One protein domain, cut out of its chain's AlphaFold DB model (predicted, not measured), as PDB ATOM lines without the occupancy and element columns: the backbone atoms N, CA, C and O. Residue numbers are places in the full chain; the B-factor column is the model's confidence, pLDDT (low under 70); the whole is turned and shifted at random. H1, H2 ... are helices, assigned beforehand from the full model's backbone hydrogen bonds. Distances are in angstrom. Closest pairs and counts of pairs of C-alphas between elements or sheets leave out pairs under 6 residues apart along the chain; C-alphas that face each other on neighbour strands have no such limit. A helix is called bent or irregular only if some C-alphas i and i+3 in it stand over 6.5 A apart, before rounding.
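AT A GLANCE: This is residues 2 to 73 of the 138 residues of the protein "ABC transmembrane type-1 domain-containing protein" of Strongylus vulgaris (UniProt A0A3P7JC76). One long helix, H3, makes nearly the whole length of the model, and a shorter helix, H1, folds back along part of it, with the small helix H2 in the turn that joins them. Residues 50 to 73, of which 50 to 72 belong to H3, stick out beyond H1 as a bare arm. The printed part has 72 residues with three named helices, in the order H1, H2, H3, and no named strand; the class is all helix. The whole is extended, with a radius of gyration of the C-alphas of 20.6 A and spans of 70 by 19 by 16 A.

IN THESE COORDINATES: Find C-alpha 30 at (31.883, -42.320, 2.498); from there H3, residues 30 to 72, runs 61.9 A to C-alpha 72 at (18.953, -41.145, 63.022). H3 is neither bent nor irregular, but only just: C-alphas 49 and 52 are 6.4 A apart. Go back to C-alpha 2 at (29.322, -52.279, 27.385), where H1, residues 2 to 17, begins its 22.5 A. H2 is residues 22 to 27.

HOW THE PARTS SIT: Look first at H3, which touches H1 with residues 37 to 49 alone; the closest C-alphas, those of Ile 6 and Ile 41, are 6.9 A apart. The two run opposite ways at a steep tilt of 35.3 degrees, only just past shallow. H2 and H3 meet only through their link, while H1 and H2 are apart. Every O i to N i+4 pair is within hydrogen-bond range in H1, against 35 of 39 in H3 and 1 of 2 in H2.

THE WHOLE: The C-alphas farthest apart, those of Met 22 and Ser 73, are 70.0 A from each other. The printed part has no cut, and both links, H1 to H2 and H2 to H3, are tight. In the B-factor column you will find a mean pLDDT of 79.5 over the printed part, with residues 2, 49, 72 and 73 under 70.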
ATOM      1  N   CYS A   2      29.521 -53.349  28.383       67.88
ATOM      2  CA  CYS A   2      29.322 -52.279  27.385       67.88
ATOM      3  C   CYS A   2      30.046 -52.519  26.052       67.88
ATOM      4  O   CYS A   2      29.449 -52.325  25.001       67.88
ATOM      5  N   GLU A   3      31.280 -53.028  26.069       75.75
ATOM      6  CA  GLU A   3      32.030 -53.305  24.833       75.75
ATOM      7  C   GLU A   3      31.337 -54.334  23.929       75.75
ATOM      8  O   GLU A   3      31.320 -54.176  22.713       75.75
ATOM      9  N   ARG A   4      30.692 -55.354  24.513       77.50
ATOM     10  CA  ARG A   4      29.912 -56.342  23.748       77.50
ATOM     11  C   ARG A   4      28.668 -55.709  23.116       77.50
ATOM     12  O   ARG A   4      28.350 -56.008  21.972       77.50
ATOM     13  N   ARG A   5      27.988 -54.810  23.840       74.75
ATOM     14  CA  ARG A   5      26.808 -54.082  23.333       74.75
ATOM     15  C   ARG A   5      27.173 -53.105  22.213       74.75
ATOM     16  O   ARG A   5      26.434 -52.996  21.245       74.75
ATOM     17  N   ILE A   6      28.329 -52.455  22.324       79.88
ATOM     18  CA  ILE A   6      28.854 -51.548  21.300       79.88
ATOM     19  C   ILE A   6      29.215 -52.310  20.025       79.88
ATOM     20  O   ILE A   6      28.828 -51.879  18.945       79.88
ATOM     21  N   LYS A   7      29.882 -53.467  20.136       81.94
ATOM     22  CA  LYS A   7      30.192 -54.309  18.968       81.94
ATOM     23  C   LYS A   7      28.932 -54.724  18.208       81.94
ATOM     24  O   LYS A   7      28.867 -54.529  17.001       81.94
ATOM     25  N   PHE A   8      27.905 -55.181  18.925       84.94
ATOM     26  CA  PHE A   8      26.619 -55.534  18.322       84.94
ATOM     27  C   PHE A   8      25.949 -54.349  17.600       84.94
ATOM     28  O   PHE A   8      25.383 -54.513  16.517       84.94
ATOM     29  N   LEU A   9      26.025 -53.145  18.181       83.44
ATOM     30  CA  LEU A   9      25.494 -51.927  17.565       83.44
ATOM     31  C   LEU A   9      26.255 -51.570  16.281       83.44
ATOM     32  O   LEU A   9      25.626 -51.254  15.272       83.44
ATOM     33  N   SER A  10      27.587 -51.669  16.298       83.88
ATOM     34  CA  SER A  10      28.434 -51.443  15.122       83.88
ATOM     35  C   SER A  10      28.122 -52.422  13.993       83.88
ATOM     36  O   SER A  10      27.976 -52.007  12.846       83.88
ATOM     37  N   GLU A  11      27.979 -53.708  14.315       86.00
ATOM     38  CA  GLU A  11      27.633 -54.755  13.347       86.00
ATOM     39  C   GLU A  11      26.242 -54.529  12.743       86.00
ATOM     40  O   GLU A  11      26.070 -54.599  11.525       86.00
ATOM     41  N   SER A  12      25.255 -54.193  13.575       85.19
ATOM     42  CA  SER A  12      23.885 -53.922  13.125       85.19
ATOM     43  C   SER A  12      23.805 -52.677  12.238       85.19
ATOM     44  O   SER A  12      23.100 -52.683  11.230       85.19
ATOM     45  N   TYR A  13      24.552 -51.624  12.579       82.31
ATOM     46  CA  TYR A  13      24.618 -50.399  11.786       82.31
ATOM     47  C   TYR A  13      25.297 -50.639  10.435       82.31
ATOM     48  O   TYR A  13      24.763 -50.241   9.404       82.31
ATOM     49  N   LEU A  14      26.424 -51.357  10.415       82.75
ATOM     50  CA  LEU A  14      27.115 -51.713   9.174       82.75
ATOM     51  C   LEU A  14      26.224 -52.581   8.269       82.75
ATOM     52  O   LEU A  14      26.139 -52.342   7.065       82.75
ATOM     53  N   LYS A  15      25.481 -53.527   8.854       86.12
ATOM     54  CA  LYS A  15      24.482 -54.332   8.138       86.12
ATOM     55  C   LYS A  15      23.337 -53.491   7.565       86.12
ATOM     56  O   LYS A  15      22.860 -53.802   6.478       86.12
ATOM     57  N   ALA A  16      22.891 -52.451   8.268       83.12
ATOM     58  CA  ALA A  16      21.860 -51.537   7.778       83.12
ATOM     59  C   ALA A  16      22.375 -50.658   6.626       83.12
ATOM     60  O   ALA A  16      21.698 -50.543   5.610       83.12
ATOM     61  N   VAL A  17      23.595 -50.125   6.744       81.94
ATOM     62  CA  VAL A  17      24.244 -49.319   5.696       81.94
ATOM     63  C   VAL A  17      24.445 -50.130   4.412       81.94
ATOM     64  O   VAL A  17      24.168 -49.630   3.329       81.94
ATOM     65  N   MET A  18      24.847 -51.401   4.507       81.31
ATOM     66  CA  MET A  18      25.002 -52.271   3.328       81.31
ATOM     67  C   MET A  18      23.686 -52.588   2.597       81.31
ATOM     68  O   MET A  18      23.730 -53.074   1.471       81.31
ATOM     69  N   ARG A  19      22.520 -52.344   3.211       84.12
ATOM     70  CA  ARG A  19      21.200 -52.549   2.581       84.12
ATOM     71  C   ARG A  19      20.644 -51.284   1.924       84.12
ATOM     72  O   ARG A  19      19.497 -51.303   1.491       84.12
ATOM     73  N   GLN A  20      21.406 -50.195   1.904       82.00
ATOM     74  CA  GLN A  20      20.941 -48.894   1.440       82.00
ATOM     75  C   GLN A  20      21.221 -48.689  -0.057       82.00
ATOM     76  O   GLN A  20      22.208 -49.198  -0.585       82.00
ATOM     77  N   ASP A  21      20.341 -47.964  -0.749       80.62
ATOM     78  CA  ASP A  21      20.409 -47.789  -2.203       80.62
ATOM     79  C   ASP A  21      21.608 -46.947  -2.666       80.62
ATOM     80  O   ASP A  21      22.074 -46.039  -1.973       80.62
ATOM     81  N   MET A  22      22.068 -47.185  -3.899       71.44
ATOM     82  CA  MET A  22      23.223 -46.492  -4.491       71.44
ATOM     83  C   MET A  22      23.029 -44.967  -4.592       71.44
ATOM     84  O   MET A  22      23.976 -44.213  -4.390       71.44
ATOM     85  N   ALA A  23      21.790 -44.507  -4.803       79.56
ATOM     86  CA  ALA A  23      21.447 -43.081  -4.811       79.56
ATOM     87  C   ALA A  23      21.670 -42.404  -3.444       79.56
ATOM     88  O   ALA A  23      21.996 -41.221  -3.378       79.56
ATOM     89  N   TRP A  24      21.540 -43.147  -2.341       78.12
ATOM     90  CA  TRP A  24      21.822 -42.629  -1.003       78.12
ATOM     91  C   TRP A  24      23.331 -42.492  -0.757       78.12
ATOM     92  O   TRP A  24      23.772 -41.515  -0.150       78.12
ATOM     93  N   PHE A  25      24.134 -43.420  -1.288       76.62
ATOM     94  CA  PHE A  25      25.596 -43.345  -1.218       76.62
ATOM     95  C   PHE A  25      26.177 -42.157  -1.996       76.62
ATOM     96  O   PHE A  25      27.162 -41.580  -1.544       76.62
ATOM     97  N   ASP A  26      25.551 -41.742  -3.099       77.50
ATOM     98  CA  ASP A  26      26.011 -40.587  -3.889       77.50
ATOM     99  C   ASP A  26      25.814 -39.250  -3.145       77.50
ATOM    100  O   ASP A  26      26.639 -38.340  -3.212       77.50
ATOM    101  N   THR A  27      24.770 -39.157  -2.312       77.06
ATOM    102  CA  THR A  27      24.528 -37.973  -1.464       77.06
ATOM    103  C   THR A  27      25.446 -37.877  -0.239       77.06
ATOM    104  O   THR A  27      25.530 -36.821   0.396       77.06
ATOM    105  N   GLN A  28      26.147 -38.956   0.126       70.19
ATOM    106  CA  GLN A  28      26.863 -39.053   1.396       70.19
ATOM    107  C   GLN A  28      28.336 -39.429   1.175       70.19
ATOM    108  O   GLN A  28      28.665 -40.574   0.889       70.19
ATOM    109  N   GLN A  29      29.265 -38.493   1.413       74.00
ATOM    110  CA  GLN A  29      30.702 -38.805   1.397       74.00
ATOM    111  C   GLN A  29      31.022 -39.981   2.338       74.00
ATOM    112  O   GLN A  29      30.836 -39.884   3.556       74.00
ATOM    113  N   VAL A  30      31.568 -41.066   1.784       71.06
ATOM    114  CA  VAL A  30      31.883 -42.320   2.498       71.06
ATOM    115  C   VAL A  30      32.735 -42.068   3.755       71.06
ATOM    116  O   VAL A  30      32.461 -42.605   4.827       71.06
ATOM    117  N   GLY A  31      33.706 -41.148   3.682       74.38
ATOM    118  CA  GLY A  31      34.548 -40.765   4.826       74.38
ATOM    119  C   GLY A  31      33.839 -39.951   5.920       74.38
ATOM    120  O   GLY A  31      34.310 -39.892   7.060       74.38
ATOM    121  N   ALA A  32      32.707 -39.313   5.617       75.56
ATOM    122  CA  ALA A  32      31.867 -38.647   6.612       75.56
ATOM    123  C   ALA A  32      30.948 -39.649   7.331       75.56
ATOM    124  O   ALA A  32      30.670 -39.470   8.518       75.56
ATOM    125  N   LEU A  33      30.523 -40.719   6.652       75.56
ATOM    126  CA  LEU A  33      29.674 -41.760   7.231       75.56
ATOM    127  C   LEU A  33      30.413 -42.563   8.309       75.56
ATOM    128  O   LEU A  33      29.913 -42.683   9.428       75.56
ATOM    129  N   THR A  34      31.638 -43.015   8.029       77.81
ATOM    130  CA  THR A  34      32.471 -43.736   9.013       77.81
ATOM    131  C   THR A  34      32.779 -42.873  10.236       77.81
ATOM    132  O   THR A  34      32.710 -43.349  11.370       77.81
ATOM    133  N   ARG A  35      33.045 -41.572  10.037       78.81
ATOM    134  CA  ARG A  35      33.245 -40.621  11.142       78.81
ATOM    135  C   ARG A  35      31.971 -40.396  11.955       78.81
ATOM    136  O   ARG A  35      32.043 -40.388  13.180       78.81
ATOM    137  N   LYS A  36      30.810 -40.260  11.305       79.88
ATOM    138  CA  LYS A  36      29.510 -40.155  11.991       79.88
ATOM    139  C   LYS A  36      29.204 -41.407  12.809       79.88
ATOM    140  O   LYS A  36      28.796 -41.284  13.960       79.88
ATOM    141  N   MET A  37      29.444 -42.588  12.246       80.06
ATOM    142  CA  MET A  37      29.265 -43.866  12.930       80.06
ATOM    143  C   MET A  37      30.187 -43.972  14.150       80.06
ATOM    144  O   MET A  37      29.707 -44.178  15.263       80.06
ATOM    145  N   SER A  38      31.494 -43.773  13.960       82.62
ATOM    146  CA  SER A  38      32.484 -43.853  15.039       82.62
ATOM    147  C   SER A  38      32.203 -42.829  16.144       82.62
ATOM    148  O   SER A  38      32.163 -43.195  17.314       82.62
ATOM    149  N   SER A  39      31.885 -41.580  15.785       84.50
ATOM    150  CA  SER A  39      31.518 -40.537  16.751       84.50
ATOM    151  C   SER A  39      30.203 -40.832  17.482       84.50
ATOM    152  O   SER A  39      30.096 -40.579  18.682       84.50
ATOM    153  N   GLY A  40      29.199 -41.381  16.791       82.50
ATOM    154  CA  GLY A  40      27.928 -41.774  17.402       82.50
ATOM    155  C   GLY A  40      28.101 -42.907  18.412       82.50
ATOM    156  O   GLY A  40      27.575 -42.831  19.523       82.50
ATOM    157  N   ILE A  41      28.897 -43.918  18.062       81.44
ATOM    158  CA  ILE A  41      29.237 -45.031  18.952       81.44
ATOM    159  C   ILE A  41      30.045 -44.546  20.157       81.44
ATOM    160  O   ILE A  41      29.757 -44.959  21.278       81.44
ATOM    161  N   GLU A  42      31.012 -43.654  19.945       82.62
ATOM    162  CA  GLU A  42      31.835 -43.081  21.013       82.62
ATOM    163  C   GLU A  42      30.979 -42.305  22.020       82.62
ATOM    164  O   GLU A  42      31.056 -42.534  23.224       82.62
ATOM    165  N   ARG A  43      30.044 -41.482  21.534       80.62
ATOM    166  CA  ARG A  43      29.089 -40.762  22.391       80.62
ATOM    167  C   ARG A  43      28.196 -41.697  23.201       80.62
ATOM    168  O   ARG A  43      27.925 -41.427  24.371       80.62
ATOM    169  N   ILE A  44      27.731 -42.787  22.593       80.94
ATOM    170  CA  ILE A  44      26.940 -43.804  23.295       80.94
ATOM    171  C   ILE A  44      27.808 -44.513  24.336       80.94
ATOM    172  O   ILE A  44      27.347 -44.726  25.456       80.94
ATOM    173  N   ARG A  45      29.063 -44.836  24.006       78.38
ATOM    174  CA  ARG A  45      30.031 -45.454  24.921       78.38
ATOM    175  C   ARG A  45      30.292 -44.579  26.140       78.38
ATOM    176  O   ARG A  45      30.195 -45.085  27.255       78.38
ATOM    177  N   ASP A  46      30.557 -43.295  25.934       80.31
ATOM    178  CA  ASP A  46      30.780 -42.333  27.015       80.31
ATOM    179  C   ASP A  46      29.525 -42.141  27.872       80.31
ATOM    180  O   ASP A  46      29.593 -42.132  29.104       80.31
ATOM    181  N   GLY A  47      28.350 -42.074  27.238       76.94
ATOM    182  CA  GLY A  47      27.070 -42.026  27.942       76.94
ATOM    183  C   GLY A  47      26.816 -43.262  28.809       76.94
ATOM    184  O   GLY A  47      26.348 -43.138  29.943       76.94
ATOM    185  N   LEU A  48      27.152 -44.453  28.309       73.88
ATOM    186  CA  LEU A  48      26.914 -45.712  29.014       73.88
ATOM    187  C   LEU A  48      27.954 -46.004  30.102       73.88
ATOM    188  O   LEU A  48      27.606 -46.600  31.118       73.88
ATOM    189  N   ARG A  49      29.226 -45.644  29.884       68.12
ATOM    190  CA  ARG A  49      30.326 -45.963  30.806       68.12
ATOM    191  C   ARG A  49      30.347 -45.032  32.008       68.12
ATOM    192  O   ARG A  49      30.444 -45.504  33.134       68.12
ATOM    193  N   ASP A  50      30.282 -43.734  31.754       70.69
ATOM    194  CA  ASP A  50      30.612 -42.734  32.764       70.69
ATOM    195  C   ASP A  50      29.342 -42.163  33.396       70.69
ATOM    196  O   ASP A  50      29.134 -42.228  34.606       70.69
ATOM    197  N   LYS A  51      28.399 -41.718  32.557       75.00
ATOM    198  CA  LYS A  51      27.183 -41.053  33.039       75.00
ATOM    199  C   LYS A  51      26.220 -41.995  33.754       75.00
ATOM    200  O   LYS A  51      25.668 -41.601  34.774       75.00
ATOM    201  N   LEU A  52      26.006 -43.220  33.267       76.25
ATOM    202  CA  LEU A  52      25.041 -44.126  33.907       76.25
ATOM    203  C   LEU A  52      25.487 -44.591  35.292       76.25
ATOM    204  O   LEU A  52      24.667 -44.603  36.207       76.25
ATOM    205  N   GLY A  53      26.766 -44.939  35.461       79.12
ATOM    206  CA  GLY A  53      27.297 -45.358  36.760       79.12
ATOM    207  C   GLY A  53      27.216 -44.235  37.792       79.12
ATOM    208  O   GLY A  53      26.776 -44.454  38.921       79.12
ATOM    209  N   LEU A  54      27.556 -43.015  37.379       82.25
ATOM    210  CA  LEU A  54      27.516 -41.838  38.243       82.25
ATOM    211  C   LEU A  54      26.081 -41.443  38.617       82.25
ATOM    212  O   LEU A  54      25.819 -41.101  39.766       82.25
ATOM    213  N   VAL A  55      25.136 -41.558  37.679       82.81
ATOM    214  CA  VAL A  55      23.710 -41.315  37.944       82.81
ATOM    215  C   VAL A  55      23.142 -42.370  38.889       82.81
ATOM    216  O   VAL A  55      22.487 -42.006  39.860       82.81
ATOM    217  N   PHE A  56      23.416 -43.658  38.666       86.25
ATOM    218  CA  PHE A  56      22.942 -44.718  39.561       86.25
ATOM    219  C   PHE A  56      23.523 -44.587  40.967       86.25
ATOM    220  O   PHE A  56      22.789 -44.704  41.945       86.25
ATOM    221  N   SER A  57      24.825 -44.307  41.067       86.38
ATOM    222  CA  SER A  57      25.486 -44.062  42.348       86.38
ATOM    223  C   SER A  57      24.906 -42.829  43.044       86.38
ATOM    224  O   SER A  57      24.565 -42.893  44.222       86.38
ATOM    225  N   GLY A  58      24.686 -41.733  42.310       85.94
ATOM    226  CA  GLY A  58      24.070 -40.517  42.839       85.94
ATOM    227  C   GLY A  58      22.637 -40.731  43.334       85.94
ATOM    228  O   GLY A  58      22.292 -40.278  44.422       85.94
ATOM    229  N   VAL A  59      21.816 -41.472  42.585       88.94
ATOM    230  CA  VAL A  59      20.448 -41.832  42.998       88.94
ATOM    231  C   VAL A  59      20.475 -42.752  44.220       88.94
ATOM    232  O   VAL A  59      19.725 -42.528  45.167       88.94
ATOM    233  N   GLY A  60      21.365 -43.747  44.241       90.31
ATOM    234  CA  GLY A  60      21.543 -44.637  45.389       90.31
ATOM    235  C   GLY A  60      21.974 -43.885  46.649       90.31
ATOM    236  O   GLY A  60      21.385 -44.087  47.708       90.31
ATOM    237  N   ALA A  61      22.939 -42.972  46.523       86.69
ATOM    238  CA  ALA A  61      23.409 -42.115  47.610       86.69
ATOM    239  C   ALA A  61      22.324 -41.147  48.103       86.69
ATOM    240  O   ALA A  61      22.227 -40.874  49.297       86.69
ATOM    241  N   PHE A  62      21.477 -40.646  47.204       85.00
ATOM    242  CA  PHE A  62      20.345 -39.801  47.571       85.00
ATOM    243  C   PHE A  62      19.300 -40.577  48.384       85.00
ATOM    244  O   PHE A  62      18.878 -40.126  49.448       85.00
ATOM    245  N   ILE A  63      18.929 -41.777  47.928       89.06
ATOM    246  CA  ILE A  63      17.962 -42.641  48.622       89.06
ATOM    247  C   ILE A  63      18.512 -43.107  49.975       89.06
ATOM    248  O   ILE A  63      17.785 -43.096  50.975       89.06
ATOM    249  N   SER A  64      19.788 -43.500  50.028       86.19
ATOM    250  CA  SER A  64      20.426 -43.912  51.277       86.19
ATOM    251  C   SER A  64      20.557 -42.734  52.240       86.19
ATOM    252  O   SER A  64      20.208 -42.884  53.404       86.19
ATOM    253  N   GLY A  65      20.942 -41.548  51.764       81.19
ATOM    254  CA  GLY A  65      21.020 -40.331  52.573       81.19
ATOM    255  C   GLY A  65      19.677 -39.932  53.186       81.19
ATOM    256  O   GLY A  65      19.617 -39.617  54.374       81.19
ATOM    257  N   ILE A  66      18.584 -40.020  52.419       78.88
ATOM    258  CA  ILE A  66      17.227 -39.779  52.937       78.88
ATOM    259  C   ILE A  66      16.859 -40.828  53.988       78.88
ATOM    260  O   ILE A  66      16.407 -40.470  55.075       78.88
ATOM    261  N   SER A  67      17.088 -42.111  53.696       81.94
ATOM    262  CA  SER A  67      16.786 -43.202  54.631       81.94
ATOM    263  C   SER A  67      17.563 -43.052  55.944       81.94
ATOM    264  O   SER A  67      16.961 -43.081  57.014       81.94
ATOM    265  N   PHE A  68      18.875 -42.812  55.883       79.88
ATOM    266  CA  PHE A  68      19.711 -42.566  57.064       79.88
ATOM    267  C   PHE A  68      19.265 -41.322  57.840       79.88
ATOM    268  O   PHE A  68      19.240 -41.344  59.070       79.88
ATOM    269  N   GLY A  69      18.859 -40.262  57.136       74.81
ATOM    270  CA  GLY A  69      18.309 -39.058  57.754       74.81
ATOM    271  C   GLY A  69      17.052 -39.342  58.577       74.81
ATOM    272  O   GLY A  69      16.930 -38.836  59.692       74.81
ATOM    273  N   PHE A  70      16.145 -40.175  58.065       72.06
ATOM    274  CA  PHE A  70      14.944 -40.595  58.795       72.06
ATOM    275  C   PHE A  70      15.252 -41.535  59.968       72.06
ATOM    276  O   PHE A  70      14.585 -41.444  60.996       72.06
ATOM    277  N   TYR A  71      16.262 -42.402  59.843       72.44
ATOM    278  CA  TYR A  71      16.636 -43.355  60.894       72.44
ATOM    279  C   TYR A  71      17.302 -42.706  62.117       72.44
ATOM    280  O   TYR A  71      17.137 -43.217  63.222       72.44
ATOM    281  N   LEU A  72      18.070 -41.620  61.951       68.44
ATOM    282  CA  LEU A  72      18.953 -41.145  63.022       68.44
ATOM    283  C   LEU A  72      18.226 -40.375  64.136       68.44
ATOM    284  O   LEU A  72      18.519 -40.626  65.297       68.44
ATOM    285  N   SER A  73      17.326 -39.435  63.816       66.19
ATOM    286  CA  SER A  73      16.473 -38.675  64.763       66.19
ATOM    287  C   SER A  73      15.691 -37.593  64.007       66.19
ATOM    288  O   SER A  73      16.326 -36.727  63.408       66.19
TER     289      SER A  73